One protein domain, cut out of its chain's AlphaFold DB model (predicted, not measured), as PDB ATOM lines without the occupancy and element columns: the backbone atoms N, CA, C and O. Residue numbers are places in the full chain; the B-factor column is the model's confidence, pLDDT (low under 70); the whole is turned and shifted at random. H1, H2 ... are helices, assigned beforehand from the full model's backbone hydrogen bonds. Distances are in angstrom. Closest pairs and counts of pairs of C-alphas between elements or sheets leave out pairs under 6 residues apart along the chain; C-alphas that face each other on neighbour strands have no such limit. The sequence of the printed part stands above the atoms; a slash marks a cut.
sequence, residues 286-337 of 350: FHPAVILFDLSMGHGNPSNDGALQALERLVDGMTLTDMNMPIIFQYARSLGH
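Overview. This is residues 286 to 337 of the 350 residues of the protein "Meiosis specific protein SPO22" of Penicillium roqueforti (strain FM164) (UniProt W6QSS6). Three helices lie side by side in a small up-and-down bundle, their centres at the corners of a triangle. H2 packs on both H1 and H3, while the side between H1 and H3 is looser, with no C-alphas within 8 A. The printed part has 52 residues, with three named helices in the order H1, H2, H3 and no named strand; the class is all helix. The whole is compact, with a radius of gyration of the C-alphas of 10.3 A, and it spans 29 by 23 by 16 A.

Arrangement. H1, residues 288 to 297, and H2, residues 304 to 317, touch and form a helical hairpin. Their closest C-alphas, those of Pro 288 and Leu 314, are 6.3 A apart. They run opposite ways at a shallow tilt of 16 degrees. H2 and H3, residues 325 to 337, touch and form a second helical hairpin. Their closest C-alphas, those of Asn 304 and Leu 335, are 6.9 A apart, and the two helices run opposite ways at a shallow tilt of 14 degrees. H1 and H3 are near each other, with 8 pairs of C-alphas within 10 A. In H1, H2 and H3 every O i to N i+4 pair is within hydrogen-bond range.

Along the chain. H1 begins at C-alpha 288 (590.524, 273.605, 336.625) and is 14.3 A long from first to last C-alpha. H2 is the longest helix by residues, with 14, and measures 19.9 A; its C-alpha 304 is at (599.169, 269.302, 352.064). H3 measures 18.5 A and ends at C-alpha 337 (606.473, 276.955, 350.992).

Size, cuts and confidence. The C-alphas of Asn 301 and Asp 322, the two farthest apart, are 29.5 A from each other. The printed part has no cut, and both links are short. The mean pLDDT of the printed part is 70.1; residues 298 to 308, 322 to 325, 327 to 328 and 330 to 337 are under 70.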
ATOM      1  N   PHE A 286     585.613 268.848 338.715       82.69
ATOM      2  CA  PHE A 286     586.938 268.584 338.155       82.69
ATOM      3  C   PHE A 286     587.435 269.700 337.232       82.69
ATOM      4  O   PHE A 286     588.497 269.568 336.627       82.69
ATOM      5  N   HIS A 287     586.675 270.790 337.081       84.12
ATOM      6  CA  HIS A 287     587.082 271.868 336.193       84.12
ATOM      7  C   HIS A 287     588.245 272.665 336.816       84.12
ATOM      8  O   HIS A 287     588.134 273.084 337.974       84.12
ATOM      9  N   PRO A 288     589.335 272.955 336.071       82.06
ATOM     10  CA  PRO A 288     590.524 273.605 336.625       82.06
ATOM     11  C   PRO A 288     590.250 274.919 337.357       82.06
ATOM     12  O   PRO A 288     590.826 275.168 338.411       82.06
ATOM     13  N   ALA A 289     589.337 275.741 336.831       83.12
ATOM     14  CA  ALA A 289     588.958 277.005 337.462       83.12
ATOM     15  C   ALA A 289     588.385 276.806 338.879       83.12
ATOM     16  O   ALA A 289     588.759 277.529 339.795       83.12
ATOM     17  N   VAL A 290     587.548 275.781 339.080       86.12
ATOM     18  CA  VAL A 290     586.916 275.484 340.377       86.12
ATOM     19  C   VAL A 290     587.953 274.963 341.370       86.12
ATOM     20  O   VAL A 290     588.046 275.484 342.479       86.12
ATOM     21  N   ILE A 291     588.788 274.003 340.952       83.00
ATOM     22  CA  ILE A 291     589.850 273.428 341.797       83.00
ATOM     23  C   ILE A 291     590.842 274.510 342.241       83.00
ATOM     24  O   ILE A 291     591.138 274.632 343.428       83.00
ATOM     25  N   LEU A 292     591.356 275.309 341.297       82.00
ATOM     26  CA  LEU A 292     592.329 276.361 341.602       82.00
ATOM     27  C   LEU A 292     591.732 277.427 342.522       82.00
ATOM     28  O   LEU A 292     592.417 277.907 343.427       82.00
ATOM     29  N   PHE A 293     590.461 277.776 342.321       84.44
ATOM     30  CA  PHE A 293     589.777 278.721 343.189       84.44
ATOM     31  C   PHE A 293     589.600 278.168 344.613       84.44
ATOM     32  O   PHE A 293     589.948 278.859 345.571       84.44
ATOM     33  N   ASP A 294     589.153 276.919 344.772       82.88
ATOM     34  CA  ASP A 294     589.006 276.271 346.085       82.88
ATOM     35  C   ASP A 294     590.330 276.201 346.857       82.88
ATOM     36  O   ASP A 294     590.383 276.554 348.042       82.88
ATOM     37  N   LEU A 295     591.416 275.836 346.166       77.81
ATOM     38  CA  LEU A 295     592.770 275.845 346.722       77.81
ATOM     39  C   LEU A 295     593.189 277.251 347.170       77.81
ATOM     40  O   LEU A 295     593.749 277.408 348.253       77.81
ATOM     41  N   SER A 296     592.894 278.282 346.370       78.25
ATOM     42  CA  SER A 296     593.250 279.673 346.690       78.25
ATOM     43  C   SER A 296     592.529 280.221 347.924       78.25
ATOM     44  O   SER A 296     593.090 281.026 348.667       78.25
ATOM     45  N   MET A 297     591.300 279.760 348.162       77.38
ATOM     46  CA  MET A 297     590.474 280.180 349.291       77.38
ATOM     47  C   MET A 297     590.758 279.378 350.570       77.38
ATOM     48  O   MET A 297     590.235 279.716 351.632       77.38
ATOM     49  N   GLY A 298     591.563 278.311 350.488       66.38
ATOM     50  CA  GLY A 298     591.817 277.397 351.604       66.38
ATOM     51  C   GLY A 298     590.577 276.602 352.030       66.38
ATOM     52  O   GLY A 298     590.510 276.111 353.161       66.38
ATOM     53  N   HIS A 299     589.569 276.483 351.158       58.56
ATOM     54  CA  HIS A 299     588.355 275.745 351.483       58.56
ATOM     55  C   HIS A 299     588.646 274.245 351.591       58.56
ATOM     56  O   HIS A 299     589.340 273.657 350.766       58.56
ATOM     57  N   GLY A 300     588.117 273.631 352.651       49.00
ATOM     58  CA  GLY A 300     588.320 272.217 352.973       49.00
ATOM     59  C   GLY A 300     589.508 271.927 353.891       49.00
ATOM     60  O   GLY A 300     589.634 270.779 354.304       49.00
ATOM     61  N   ASN A 301     590.342 272.927 354.225       47.69
ATOM     62  CA  ASN A 301     591.588 272.750 354.984       47.69
ATOM     63  C   ASN A 301     592.312 271.444 354.590       47.69
ATOM     64  O   ASN A 301     592.600 270.618 355.464       47.69
ATOM     65  N   PRO A 302     592.473 271.172 353.275       51.88
ATOM     66  CA  PRO A 302     593.054 269.916 352.854       51.88
ATOM     67  C   PRO A 302     594.443 269.854 353.479       51.88
ATOM     68  O   PRO A 302     595.188 270.836 353.439       51.88
ATOM     69  N   SER A 303     594.801 268.714 354.072       59.22
ATOM     70  CA  SER A 303     596.209 268.451 354.357       59.22
ATOM     71  C   SER A 303     597.022 268.759 353.095       59.22
ATOM     72  O   SER A 303     596.486 268.692 351.983       59.22
ATOM     73  N   ASN A 304     598.311 269.084 353.233       61.66
ATOM     74  CA  ASN A 304     599.169 269.302 352.064       61.66
ATOM     75  C   ASN A 304     599.004 268.173 351.022       61.66
ATOM     76  O   ASN A 304     598.973 268.458 349.831       61.66
ATOM     77  N   ASP A 305     598.742 266.939 351.469       61.41
ATOM     78  CA  ASP A 305     598.421 265.776 350.631       61.41
ATOM     79  C   ASP A 305     597.104 265.900 349.839       61.41
ATOM     80  O   ASP A 305     597.047 265.504 348.678       61.41
ATOM     81  N   GLY A 306     596.038 266.462 350.420       68.00
ATOM     82  CA  GLY A 306     594.766 266.691 349.724       68.00
ATOM     83  C   GLY A 306     594.859 267.796 348.668       68.00
ATOM     84  O   GLY A 306     594.282 267.671 347.586       68.00
ATOM     85  N   ALA A 307     595.631 268.850 348.949       66.31
ATOM     86  CA  ALA A 307     595.920 269.906 347.982       66.31
ATOM     87  C   ALA A 307     596.816 269.395 346.841       66.31
ATOM     88  O   ALA A 307     596.583 269.715 345.674       66.31
ATOM     89  N   LEU A 308     597.802 268.553 347.171       66.62
ATOM     90  CA  LEU A 308     598.682 267.903 346.203       66.62
ATOM     91  C   LEU A 308     597.897 266.945 345.300       66.62
ATOM     92  O   LEU A 308     598.008 267.035 344.084       66.62
ATOM     93  N   GLN A 309     597.016 266.118 345.870       72.69
ATOM     94  CA  GLN A 309     596.176 265.193 345.108       72.69
ATOM     95  C   GLN A 309     595.181 265.923 344.185       72.69
ATOM     96  O   GLN A 309     594.876 265.441 343.093       72.69
ATOM     97  N   ALA A 310     594.674 267.091 344.592       73.25
ATOM     98  CA  ALA A 310     593.843 267.932 343.731       73.25
ATOM     99  C   ALA A 310     594.637 268.511 342.545       73.25
ATOM    100  O   ALA A 310     594.129 268.528 341.424       73.25
ATOM    101  N   LEU A 311     595.887 268.934 342.770       73.75
ATOM    102  CA  LEU A 311     596.786 269.394 341.707       73.75
ATOM    103  C   LEU A 311     597.235 268.264 340.776       73.75
ATOM    104  O   LEU A 311     597.282 268.477 339.568       73.75
ATOM    105  N   GLU A 312     597.525 267.072 341.299       74.31
ATOM    106  CA  GLU A 312     597.867 265.890 340.496       74.31
ATOM    107  C   GLU A 312     596.727 265.538 339.540       74.31
ATOM    108  O   GLU A 312     596.935 265.457 338.333       74.31
ATOM    109  N   ARG A 313     595.489 265.463 340.045       75.75
ATOM    110  CA  ARG A 313     594.303 265.224 339.204       75.75
ATOM    111  C   ARG A 313     594.101 266.301 338.142       75.75
ATOM    112  O   ARG A 313     593.623 266.001 337.051       75.75
ATOM    113  N   LEU A 314     594.436 267.549 338.465       77.31
ATOM    114  CA  LEU A 314     594.342 268.669 337.536       77.31
ATOM    115  C   LEU A 314     595.383 268.548 336.418       77.31
ATOM    116  O   LEU A 314     595.023 268.702 335.256       77.31
ATOM    117  N   VAL A 315     596.632 268.208 336.753       76.69
ATOM    118  CA  VAL A 315     597.720 267.965 335.789       76.69
ATOM    119  C   VAL A 315     597.421 266.756 334.901       76.69
ATOM    120  O   VAL A 315     597.602 266.844 333.689       76.69
ATOM    121  N   ASP A 316     596.914 265.667 335.475       76.88
ATOM    122  CA  ASP A 316     596.582 264.440 334.742       76.88
ATOM    123  C   ASP A 316     595.377 264.621 333.802       76.88
ATOM    124  O   ASP A 316     595.277 263.964 332.765       76.88
ATOM    125  N   GLY A 317     594.446 265.509 334.161       70.69
ATOM    126  CA  GLY A 317     593.201 265.742 333.431       70.69
ATOM    127  C   GLY A 317     593.276 266.798 332.326       70.69
ATOM    128  O   GLY A 317     592.299 266.961 331.592       70.69
ATOM    129  N   MET A 318     594.388 267.528 332.190       74.12
ATOM    130  CA  MET A 318     594.475 268.670 331.278       74.12
ATOM    131  C   MET A 318     595.648 268.599 330.305       74.12
ATOM    132  O   MET A 318     596.745 268.150 330.624       74.12
ATOM    133  N   THR A 319     595.448 269.151 329.109       74.88
ATOM    134  CA  THR A 319     596.560 269.448 328.210       74.88
ATOM    135  C   THR A 319     597.330 270.652 328.746       74.88
ATOM    136  O   THR A 319     596.835 271.781 328.810       74.88
ATOM    137  N   LEU A 320     598.566 270.400 329.166       71.81
ATOM    138  CA  LEU A 320     599.480 271.442 329.610       71.81
ATOM    139  C   LEU A 320     599.852 272.332 328.415       71.81
ATOM    140  O   LEU A 320     600.274 271.854 327.363       71.81
ATOM    141  N   THR A 321     599.660 273.632 328.580       74.94
ATOM    142  CA  THR A 321     599.939 274.683 327.599       74.94
ATOM    143  C   THR A 321     600.812 275.752 328.243       74.94
ATOM    144  O   THR A 321     600.819 275.909 329.465       74.94
ATOM    145  N   ASP A 322     601.488 276.555 327.425       62.56
ATOM    146  CA  ASP A 322     602.333 277.657 327.906       62.56
ATOM    147  C   ASP A 322     601.569 278.684 328.769       62.56
ATOM    148  O   ASP A 322     602.173 279.394 329.568       62.56
ATOM    149  N   MET A 323     600.236 278.744 328.651       60.81
ATOM    150  CA  MET A 323     599.366 279.633 329.432       60.81
ATOM    151  C   MET A 323     598.997 279.063 330.807       60.81
ATOM    152  O   MET A 323     598.935 279.805 331.786       60.81
ATOM    153  N   ASN A 324     598.728 277.759 330.901       64.12
ATOM    154  CA  ASN A 324     598.237 277.142 332.139       64.12
ATOM    155  C   ASN A 324     599.371 276.596 333.027       64.12
ATOM    156  O   ASN A 324     599.239 276.587 334.250       64.12
ATOM    157  N   MET A 325     600.515 276.246 332.431       69.69
ATOM    158  CA  MET A 325     601.690 275.736 333.135       69.69
ATOM    159  C   MET A 325     602.216 276.702 334.207       69.69
ATOM    160  O   MET A 325     602.379 276.269 335.350       69.69
ATOM    161  N   PRO A 326     602.428 278.005 333.927       72.38
ATOM    162  CA  PRO A 326     602.921 278.938 334.939       72.38
ATOM    163  C   PRO A 326     601.996 279.055 336.156       72.38
ATOM    164  O   PRO A 326     602.477 279.157 337.282       72.38
ATOM    165  N   ILE A 327     600.678 278.992 335.936       67.75
ATOM    166  CA  ILE A 327     599.663 279.095 336.992       67.75
ATOM    167  C   ILE A 327     599.748 277.869 337.908       67.75
ATOM    168  O   ILE A 327     599.858 278.014 339.125       67.75
ATOM    169  N   ILE A 328     599.778 276.665 337.332       68.88
ATOM    170  CA  ILE A 328     599.867 275.405 338.086       68.88
ATOM    171  C   ILE A 328     601.175 275.338 338.879       68.88
ATOM    172  O   ILE A 328     601.162 275.021 340.068       68.88
ATOM    173  N   PHE A 329     602.302 275.707 338.262       70.06
ATOM    174  CA  PHE A 329     603.596 275.742 338.944       70.06
ATOM    175  C   PHE A 329     603.636 276.759 340.084       70.06
ATOM    176  O   PHE A 329     604.234 276.484 341.126       70.06
ATOM    177  N   GLN A 330     603.003 277.921 339.916       68.50
ATOM    178  CA  GLN A 330     602.907 278.914 340.981       68.50
ATOM    179  C   GLN A 330     602.126 278.363 342.184       68.50
ATOM    180  O   GLN A 330     602.584 278.514 343.318       68.50
ATOM    181  N   TYR A 331     601.006 277.671 341.949       66.38
ATOM    182  CA  TYR A 331     600.242 277.020 343.015       66.38
ATOM    183  C   TYR A 331     601.028 275.884 343.682       66.38
ATOM    184  O   TYR A 331     601.158 275.882 344.906       66.38
ATOM    185  N   ALA A 332     601.652 274.989 342.911       66.81
ATOM    186  CA  ALA A 332     602.492 273.916 343.449       66.81
ATOM    187  C   ALA A 332     603.643 274.459 344.319       66.81
ATOM    188  O   ALA A 332     603.919 273.951 345.406       66.81
ATOM    189  N   ARG A 333     604.278 275.558 343.888       65.44
ATOM    190  CA  ARG A 333     605.331 276.232 344.657       65.44
ATOM    191  C   ARG A 333     604.802 276.869 345.943       65.44
ATOM    192  O   ARG A 333     605.496 276.836 346.958       65.44
ATOM    193  N   SER A 334     603.599 277.442 345.915       63.75
ATOM    194  CA  SER A 334     602.976 278.035 347.106       63.75
ATOM    195  C   SER A 334     602.682 276.991 348.189       63.75
ATOM    196  O   SER A 334     602.949 277.248 349.359       63.75
ATOM    197  N   LEU A 335     602.277 275.776 347.800       62.19
ATOM    198  CA  LEU A 335     602.089 274.649 348.720       62.19
ATOM    199  C   LEU A 335     603.418 274.151 349.308       62.19
ATOM    200  O   LEU A 335     603.506 273.881 350.505       62.19
ATOM    201  N   GLY A 336     604.485 274.107 348.501       57.22
ATOM    202  CA  GLY A 336     605.826 273.733 348.969       57.22
ATOM    203  C   GLY A 336     606.424 274.692 350.010       57.22
ATOM    204  O   GLY A 336     607.196 274.265 350.866       57.22
ATOM    205  N   HIS A 337     606.052 275.977 349.981       53.19
ATOM    206  CA  HIS A 337     606.473 276.955 350.992       53.19
ATOM    207  C   HIS A 337     605.694 276.838 352.312       53.19
ATOM    208  O   HIS A 337     606.269 277.102 353.368       53.19
TER     209      HIS A 337